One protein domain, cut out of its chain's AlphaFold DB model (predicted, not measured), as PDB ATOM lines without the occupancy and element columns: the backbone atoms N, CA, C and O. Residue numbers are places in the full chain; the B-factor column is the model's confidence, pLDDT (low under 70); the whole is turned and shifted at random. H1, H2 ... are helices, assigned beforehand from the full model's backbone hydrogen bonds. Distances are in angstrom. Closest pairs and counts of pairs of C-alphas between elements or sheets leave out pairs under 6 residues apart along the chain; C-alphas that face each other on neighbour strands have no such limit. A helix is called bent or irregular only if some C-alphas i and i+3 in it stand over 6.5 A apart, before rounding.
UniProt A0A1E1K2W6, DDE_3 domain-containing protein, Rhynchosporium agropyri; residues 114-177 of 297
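AT A GLANCE: This is residues 114 to 177 of the 297 residues of the protein "DDE_3 domain-containing protein" of Rhynchosporium agropyri (UniProt A0A1E1K2W6). One long helix, H1, bends into a wide bow; the rest of the printed part folds back along its inner side, with the short helix H2 crosswise near the bend. Residues 148 to 153, of which 148 to 151 belong to H1, stick out at one end. The 64 printed residues, all helix by class with no named strand, make a rod of 55 by 20 by 12 A, only just extended, close to loose, with a radius of gyration of the C-alphas of 16.2 A.

HOW THE PARTS SIT: Begin with H1, residues 114 to 151, assigned as one helix by its hydrogen bonds but bent: C-alphas 130 and 133 are 7.0 A apart. Its arms, H1a to residue 130 and H1b from residue 133, stand at a steep tilt of 46 degrees. H2, residues 163 to 170, touches H1b at residues 135 to 139 alone; the closest C-alphas, of Val 135 and Met 167, are 6.6 A apart. Their lines are only just about perpendicular, at 72 degrees. H1a and H2 are apart. In H1a, H1b and H2 every O i to N i+4 pair is within hydrogen-bond range.

IN THESE COORDINATES: Find C-alpha 114 at (-12.051, -57.690, 17.402); H1a runs 24.6 A from there. H1b runs 27.0 A to C-alpha 151 at (-56.969, -41.632, 40.015). H2, 10.2 A long, ends at C-alpha 170.

THE WHOLE: The farthest C-alphas, of Asn 115 and Gly 153, are 54.7 A apart. The printed part has no cut; the link from H1 to H2 is long, 11 residues. No printed residue is under 70 in pLDDT.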
ATOM      1  N   ALA A 114     -11.935 -59.050  16.867       88.56
ATOM      2  CA  ALA A 114     -12.051 -57.690  17.402       88.56
ATOM      3  C   ALA A 114     -12.898 -56.773  16.496       88.56
ATOM      4  O   ALA A 114     -13.699 -55.984  16.999       88.56
ATOM      5  N   ASN A 115     -12.768 -56.934  15.176       90.00
ATOM      6  CA  ASN A 115     -13.536 -56.175  14.193       90.00
ATOM      7  C   ASN A 115     -15.024 -56.531  14.258       90.00
ATOM      8  O   ASN A 115     -15.856 -55.637  14.359       90.00
ATOM      9  N   GLU A 116     -15.363 -57.822  14.316       88.44
ATOM     10  CA  GLU A 116     -16.758 -58.273  14.435       88.44
ATOM     11  C   GLU A 116     -17.415 -57.772  15.725       88.44
ATOM     12  O   GLU A 116     -18.573 -57.351  15.722       88.44
ATOM     13  N   ILE A 117     -16.670 -57.756  16.836       88.88
ATOM     14  CA  ILE A 117     -17.149 -57.191  18.103       88.88
ATOM     15  C   ILE A 117     -17.459 -55.698  17.935       88.88
ATOM     16  O   ILE A 117     -18.498 -55.224  18.407       88.88
ATOM     17  N   GLN A 118     -16.578 -54.955  17.264       90.19
ATOM     18  CA  GLN A 118     -16.752 -53.525  17.025       90.19
ATOM     19  C   GLN A 118     -17.943 -53.237  16.101       90.19
ATOM     20  O   GLN A 118     -18.770 -52.380  16.426       90.19
ATOM     21  N   GLU A 119     -18.069 -53.961  14.994       89.75
ATOM     22  CA  GLU A 119     -19.188 -53.850  14.053       89.75
ATOM     23  C   GLU A 119     -20.519 -54.171  14.732       89.75
ATOM     24  O   GLU A 119     -21.478 -53.398  14.649       89.75
ATOM     25  N   ALA A 120     -20.566 -55.262  15.497       88.50
ATOM     26  CA  ALA A 120     -21.752 -55.642  16.245       88.50
ATOM     27  C   ALA A 120     -22.135 -54.592  17.295       88.50
ATOM     28  O   ALA A 120     -23.320 -54.332  17.510       88.50
ATOM     29  N   TYR A 121     -21.154 -53.958  17.940       90.00
ATOM     30  CA  TYR A 121     -21.400 -52.865  18.880       90.00
ATOM     31  C   TYR A 121     -21.954 -51.614  18.183       90.00
ATOM     32  O   TYR A 121     -22.889 -50.986  18.689       90.00
ATOM     33  N   GLN A 122     -21.425 -51.260  17.009       91.25
ATOM     34  CA  GLN A 122     -21.938 -50.147  16.205       91.25
ATOM     35  C   GLN A 122     -23.366 -50.410  15.718       91.25
ATOM     36  O   GLN A 122     -24.223 -49.528  15.805       91.25
ATOM     37  N   LEU A 123     -23.650 -51.623  15.248       88.12
ATOM     38  CA  LEU A 123     -24.992 -52.024  14.839       88.12
ATOM     39  C   LEU A 123     -25.965 -52.028  16.022       88.12
ATOM     40  O   LEU A 123     -27.046 -51.454  15.918       88.12
ATOM     41  N   LEU A 124     -25.565 -52.568  17.176       89.06
ATOM     42  CA  LEU A 124     -26.385 -52.540  18.388       89.06
ATOM     43  C   LEU A 124     -26.750 -51.106  18.792       89.06
ATOM     44  O   LEU A 124     -27.904 -50.845  19.123       89.06
ATOM     45  N   LYS A 125     -25.797 -50.169  18.723       91.00
ATOM     46  CA  LYS A 125     -26.059 -48.744  18.979       91.00
ATOM     47  C   LYS A 125     -27.082 -48.154  18.014       91.00
ATOM     48  O   LYS A 125     -27.978 -47.442  18.462       91.00
ATOM     49  N   ARG A 126     -26.965 -48.447  16.714       90.00
ATOM     50  CA  ARG A 126     -27.930 -47.988  15.700       90.00
ATOM     51  C   ARG A 126     -29.330 -48.525  15.990       90.00
ATOM     52  O   ARG A 126     -30.261 -47.739  16.114       90.00
ATOM     53  N   LEU A 127     -29.451 -49.829  16.232       87.69
ATOM     54  CA  LEU A 127     -30.725 -50.469  16.570       87.69
ATOM     55  C   LEU A 127     -31.347 -49.891  17.847       87.69
ATOM     56  O   LEU A 127     -32.550 -49.650  17.905       87.69
ATOM     57  N   GLN A 128     -30.537 -49.627  18.873       89.94
ATOM     58  CA  GLN A 128     -31.007 -48.982  20.099       89.94
ATOM     59  C   GLN A 128     -31.494 -47.551  19.851       89.94
ATOM     60  O   GLN A 128     -32.492 -47.149  20.447       89.94
ATOM     61  N   ALA A 129     -30.826 -46.791  18.978       90.81
ATOM     62  CA  ALA A 129     -31.252 -45.447  18.601       90.81
ATOM     63  C   ALA A 129     -32.575 -45.467  17.815       90.81
ATOM     64  O   ALA A 129     -33.467 -44.675  18.114       90.81
ATOM     65  N   GLU A 130     -32.737 -46.404  16.879       89.31
ATOM     66  CA  GLU A 130     -33.978 -46.602  16.116       89.31
ATOM     67  C   GLU A 130     -35.150 -47.048  17.003       89.31
ATOM     68  O   GLU A 130     -36.285 -46.609  16.818       89.31
ATOM     69  N   GLU A 131     -34.898 -47.906  17.997       88.69
ATOM     70  CA  GLU A 131     -35.935 -48.366  18.922       88.69
ATOM     71  C   GLU A 131     -36.259 -47.367  20.040       88.69
ATOM     72  O   GLU A 131     -37.333 -47.463  20.644       88.69
ATOM     73  N   ALA A 132     -35.368 -46.416  20.338       90.62
ATOM     74  CA  ALA A 132     -35.521 -45.504  21.468       90.62
ATOM     75  C   ALA A 132     -36.854 -44.726  21.462       90.62
ATOM     76  O   ALA A 132     -37.498 -44.693  22.517       90.62
ATOM     77  N   PRO A 133     -37.341 -44.168  20.331       93.06
ATOM     78  CA  PRO A 133     -38.640 -43.495  20.288       93.06
ATOM     79  C   PRO A 133     -39.801 -44.424  20.652       93.06
ATOM     80  O   PRO A 133     -40.652 -44.055  21.462       93.06
ATOM     81  N   ARG A 134     -39.807 -45.657  20.120       92.38
ATOM     82  CA  ARG A 134     -40.837 -46.665  20.417       92.38
ATOM     83  C   ARG A 134     -40.844 -47.021  21.902       92.38
ATOM     84  O   ARG A 134     -41.892 -46.990  22.538       92.38
ATOM     85  N   VAL A 135     -39.675 -47.336  22.463       90.88
ATOM     86  CA  VAL A 135     -39.548 -47.740  23.875       90.88
ATOM     87  C   VAL A 135     -39.926 -46.590  24.814       90.88
ATOM     88  O   VAL A 135     -40.559 -46.819  25.847       90.88
ATOM     89  N   LYS A 136     -39.590 -45.347  24.451       93.88
ATOM     90  CA  LYS A 136     -40.010 -44.153  25.192       93.88
ATOM     91  C   LYS A 136     -41.532 -43.978  25.167       93.88
ATOM     92  O   LYS A 136     -42.124 -43.780  26.224       93.88
ATOM     93  N   ALA A 137     -42.165 -44.120  24.004       93.44
ATOM     94  CA  ALA A 137     -43.619 -44.036  23.879       93.44
ATOM     95  C   ALA A 137     -44.337 -45.131  24.694       93.44
ATOM     96  O   ALA A 137     -45.311 -44.845  25.390       93.44
ATOM     97  N   GLU A 138     -43.827 -46.367  24.680       93.31
ATOM     98  CA  GLU A 138     -44.351 -47.477  25.494       93.31
ATOM     99  C   GLU A 138     -44.243 -47.200  26.996       93.31
ATOM    100  O   GLU A 138     -45.189 -47.453  27.749       93.31
ATOM    101  N   PHE A 139     -43.114 -46.637  27.437       93.56
ATOM    102  CA  PHE A 139     -42.924 -46.225  28.824       93.56
ATOM    103  C   PHE A 139     -43.940 -45.154  29.238       93.56
ATOM    104  O   PHE A 139     -44.616 -45.310  30.258       93.56
ATOM    105  N   GLU A 140     -44.078 -44.094  28.440       94.12
ATOM    106  CA  GLU A 140     -45.012 -42.996  28.704       94.12
ATOM    107  C   GLU A 140     -46.466 -43.485  28.734       94.12
ATOM    108  O   GLU A 140     -47.214 -43.134  29.649       94.12
ATOM    109  N   ALA A 141     -46.861 -44.347  27.795       93.19
ATOM    110  CA  ALA A 141     -48.189 -44.954  27.770       93.19
ATOM    111  C   ALA A 141     -48.445 -45.836  29.007       93.19
ATOM    112  O   ALA A 141     -49.486 -45.712  29.656       93.19
ATOM    113  N   SER A 142     -47.480 -46.681  29.386       91.00
ATOM    114  CA  SER A 142     -47.559 -47.515  30.594       91.00
ATOM    115  C   SER A 142     -47.703 -46.668  31.864       91.00
ATOM    116  O   SER A 142     -48.461 -47.028  32.767       91.00
ATOM    117  N   GLU A 143     -46.977 -45.555  31.972       91.56
ATOM    118  CA  GLU A 143     -47.083 -44.671  33.135       91.56
ATOM    119  C   GLU A 143     -48.419 -43.919  33.171       91.56
ATOM    120  O   GLU A 143     -49.044 -43.895  34.232       91.56
ATOM    121  N   LYS A 144     -48.928 -43.437  32.029       91.62
ATOM    122  CA  LYS A 144     -50.270 -42.832  31.938       91.62
ATOM    123  C   LYS A 144     -51.370 -43.793  32.390       91.62
ATOM    124  O   LYS A 144     -52.251 -43.406  33.154       91.62
ATOM    125  N   LEU A 145     -51.310 -45.065  31.984       90.88
ATOM    126  CA  LEU A 145     -52.282 -46.076  32.423       90.88
ATOM    127  C   LEU A 145     -52.263 -46.282  33.944       90.88
ATOM    128  O   LEU A 145     -53.317 -46.423  34.564       90.88
ATOM    129  N   LYS A 146     -51.077 -46.264  34.561       89.06
ATOM    130  CA  LYS A 146     -50.942 -46.376  36.022       89.06
ATOM    131  C   LYS A 146     -51.441 -45.129  36.745       89.06
ATOM    132  O   LYS A 146     -51.994 -45.258  37.831       89.06
ATOM    133  N   GLU A 147     -51.259 -43.946  36.168       88.19
ATOM    134  CA  GLU A 147     -51.791 -42.689  36.708       88.19
ATOM    135  C   GLU A 147     -53.327 -42.668  36.657       88.19
ATOM    136  O   GLU A 147     -53.963 -42.329  37.652       88.19
ATOM    137  N   ILE A 148     -53.933 -43.149  35.565       89.75
ATOM    138  CA  ILE A 148     -55.393 -43.342  35.456       89.75
ATOM    139  C   ILE A 148     -55.899 -44.375  36.475       89.75
ATOM    140  O   ILE A 148     -56.956 -44.205  37.076       89.75
ATOM    141  N   ALA A 149     -55.167 -45.467  36.687       88.62
ATOM    142  CA  ALA A 149     -55.526 -46.450  37.707       88.62
ATOM    143  C   ALA A 149     -55.457 -45.848  39.124       88.62
ATOM    144  O   ALA A 149     -56.342 -46.091  39.947       88.62
ATOM    145  N   ALA A 150     -54.441 -45.023  39.388       86.56
ATOM    146  CA  ALA A 150     -54.281 -44.325  40.657       86.56
ATOM    147  C   ALA A 150     -55.397 -43.303  40.910       86.56
ATOM    148  O   ALA A 150     -55.913 -43.246  42.024       86.56
ATOM    149  N   SER A 151     -55.831 -42.556  39.886       86.31
ATOM    150  CA  SER A 151     -56.969 -41.632  40.015       86.31
ATOM    151  C   SER A 151     -58.295 -42.355  40.278       86.31
ATOM    152  O   SER A 151     -59.177 -41.802  40.927       86.31
ATOM    153  N   LYS A 152     -58.409 -43.625  39.868       89.94
ATOM    154  CA  LYS A 152     -59.524 -44.533  40.203       89.94
ATOM    155  C   LYS A 152     -59.368 -45.235  41.563       89.94
ATOM    156  O   LYS A 152     -60.081 -46.196  41.842       89.94
ATOM    157  N   GLY A 153     -58.429 -44.797  42.405       87.31
ATOM    158  CA  GLY A 153     -58.230 -45.310  43.763       87.31
ATOM    159  C   GLY A 153     -57.366 -46.571  43.872       87.31
ATOM    160  O   GLY A 153     -57.204 -47.104  44.971       87.31
ATOM    161  N   GLN A 154     -56.771 -47.066  42.778       86.56
ATOM    162  CA  GLN A 154     -55.856 -48.208  42.857       86.56
ATOM    163  C   GLN A 154     -54.478 -47.776  43.373       86.56
ATOM    164  O   GLN A 154     -53.822 -46.898  42.815       86.56
ATOM    165  N   LYS A 155     -53.983 -48.432  44.429       80.94
ATOM    166  CA  LYS A 155     -52.640 -48.155  44.961       80.94
ATOM    167  C   LYS A 155     -51.560 -48.654  44.000       80.94
ATOM    168  O   LYS A 155     -51.539 -49.824  43.613       80.94
ATOM    169  N   ARG A 156     -50.609 -47.778  43.670       78.12
ATOM    170  CA  ARG A 156     -49.426 -48.131  42.877       78.12
ATOM    171  C   ARG A 156     -48.569 -49.151  43.634       78.12
ATOM    172  O   ARG A 156     -48.176 -48.914  44.772       78.12
ATOM    173  N   LYS A 157     -48.230 -50.267  42.985       78.12
ATOM    174  CA  LYS A 157     -47.264 -51.234  43.524       78.12
ATOM    175  C   LYS A 157     -45.836 -50.788  43.185       78.12
ATOM    176  O   LYS A 157     -45.464 -50.751  42.014       78.12
ATOM    177  N   GLY A 158     -45.043 -50.482  44.211       82.88
ATOM    178  CA  GLY A 158     -43.610 -50.182  44.098       82.88
ATOM    179  C   GLY A 158     -43.256 -48.783  43.566       82.88
ATOM    180  O   GLY A 158     -44.118 -47.984  43.191       82.88
ATOM    181  N   LYS A 159     -41.947 -48.484  43.547       83.88
ATOM    182  CA  LYS A 159     -41.384 -47.194  43.107       83.88
ATOM    183  C   LYS A 159     -41.563 -46.985  41.597       83.88
ATOM    184  O   LYS A 159     -41.500 -47.939  40.820       83.88
ATOM    185  N   LYS A 160     -41.744 -45.728  41.169       83.69
ATOM    186  CA  LYS A 160     -41.770 -45.363  39.744       83.69
ATOM    187  C   LYS A 160     -40.433 -45.725  39.077       83.69
ATOM    188  O   LYS A 160     -39.396 -45.260  39.554       83.69
ATOM    189  N   PRO A 161     -40.428 -46.567  38.024       88.06
ATOM    190  CA  PRO A 161     -39.206 -46.858  37.288       88.06
ATOM    191  C   PRO A 161     -38.753 -45.617  36.514       88.06
ATOM    192  O   PRO A 161     -39.577 -44.826  36.059       88.06
ATOM    193  N   THR A 162     -37.441 -45.449  36.356       92.12
ATOM    194  CA  THR A 162     -36.875 -44.438  35.456       92.12
ATOM    195  C   THR A 162     -36.935 -44.924  34.008       92.12
ATOM    196  O   THR A 162     -36.896 -46.135  33.762       92.12
ATOM    197  N   LEU A 163     -36.987 -43.991  33.047       89.81
ATOM    198  CA  LEU A 163     -36.938 -44.319  31.618       89.81
ATOM    199  C   LEU A 163     -35.679 -45.132  31.283       89.81
ATOM    200  O   LEU A 163     -35.768 -46.137  30.594       89.81
ATOM    201  N   GLU A 164     -34.529 -44.763  31.848       89.69
ATOM    202  CA  GLU A 164     -33.270 -45.489  31.656       89.69
ATOM    203  C   GLU A 164     -33.375 -46.963  32.085       89.69
ATOM    204  O   GLU A 164     -33.006 -47.864  31.332       89.69
ATOM    205  N   ASN A 165     -33.935 -47.239  33.269       88.94
ATOM    206  CA  ASN A 165     -34.121 -48.610  33.748       88.94
ATOM    207  C   ASN A 165     -35.146 -49.385  32.913       88.94
ATOM    208  O   ASN A 165     -35.025 -50.601  32.769       88.94
ATOM    209  N   TYR A 166     -36.148 -48.696  32.368       90.00
ATOM    210  CA  TYR A 166     -37.104 -49.294  31.446       90.00
ATOM    211  C   TYR A 166     -36.430 -49.663  30.119       90.00
ATOM    212  O   TYR A 166     -36.531 -50.806  29.677       90.00
ATOM    213  N   MET A 167     -35.651 -48.749  29.534       88.62
ATOM    214  CA  MET A 167     -34.883 -48.992  28.307       88.62
ATOM    215  C   MET A 167     -33.869 -50.128  28.482       88.62
ATOM    216  O   MET A 167     -33.773 -50.989  27.614       88.62
ATOM    217  N   LYS A 168     -33.198 -50.222  29.636       86.50
ATOM    218  CA  LYS A 168     -32.305 -51.350  29.970       86.50
ATOM    219  C   LYS A 168     -33.006 -52.707  30.076       86.50
ATOM    220  O   LYS A 168     -32.324 -53.720  30.098       86.50
ATOM    221  N   ARG A 169     -34.334 -52.755  30.214       85.50
ATOM    222  CA  ARG A 169     -35.106 -54.010  30.318       85.50
ATOM    223  C   ARG A 169     -35.852 -54.361  29.038       85.50
ATOM    224  O   ARG A 169     -36.014 -55.539  28.745       85.50
ATOM    225  N   HIS A 170     -36.332 -53.348  28.325       85.00
ATOM    226  CA  HIS A 170     -37.227 -53.498  27.179       85.00
ATOM    227  C   HIS A 170     -36.579 -53.129  25.838       85.00
ATOM    228  O   HIS A 170     -37.171 -53.388  24.791       85.00
ATOM    229  N   GLY A 171     -35.393 -52.522  25.859       82.25
ATOM    230  CA  GLY A 171     -34.608 -52.239  24.664       82.25
ATOM    231  C   GLY A 171     -33.850 -53.463  24.153       82.25
ATOM    232  O   GLY A 171     -33.739 -54.488  24.831       82.25
ATOM    233  N   THR A 172     -33.299 -53.338  22.948       84.06
ATOM    234  CA  THR A 172     -32.433 -54.359  22.355       84.06
ATOM    235  C   THR A 172     -31.115 -54.477  23.125       84.06
ATOM    236  O   THR A 172     -30.380 -53.502  23.295       84.06
ATOM    237  N   ILE A 173     -30.808 -55.690  23.591       82.94
ATOM    238  CA  ILE A 173     -29.601 -56.013  24.360       82.94
ATOM    239  C   ILE A 173     -28.919 -57.221  23.726       82.94
ATOM    240  O   ILE A 173     -29.563 -58.204  23.349       82.94
ATOM    241  N   ARG A 174     -27.592 -57.163  23.676       84.50
ATOM    242  CA  ARG A 174     -26.722 -58.279  23.313       84.50
ATOM    243  C   ARG A 174     -25.788 -58.565  24.487       84.50
ATOM    244  O   ARG A 174     -25.288 -57.634  25.110       84.50
ATOM    245  N   ARG A 175     -25.600 -59.842  24.828       77.94
ATOM    246  CA  ARG A 175     -24.618 -60.266  25.842       77.94
ATOM    247  C   ARG A 175     -23.269 -60.499  25.171       77.94
ATOM    248  O   ARG A 175     -23.243 -60.942  24.027       77.94
ATOM    249  N   ASP A 176     -22.185 -60.288  25.908       70.19
ATOM    250  CA  ASP A 176     -20.837 -60.613  25.440       70.19
ATOM    251  C   ASP A 176     -20.728 -62.087  25.016       70.19
ATOM    252  O   ASP A 176     -21.184 -62.992  25.726       70.19
ATOM    253  N   ARG A 177     -20.057 -62.342  23.886       72.19
ATOM    254  CA  ARG A 177     -19.766 -63.691  23.366       72.19
ATOM    255  C   ARG A 177     -18.278 -64.015  23.423       72.19
ATOM    256  O   ARG A 177     -17.702 -64.536  22.476       72.19
TER     257      ARG A 177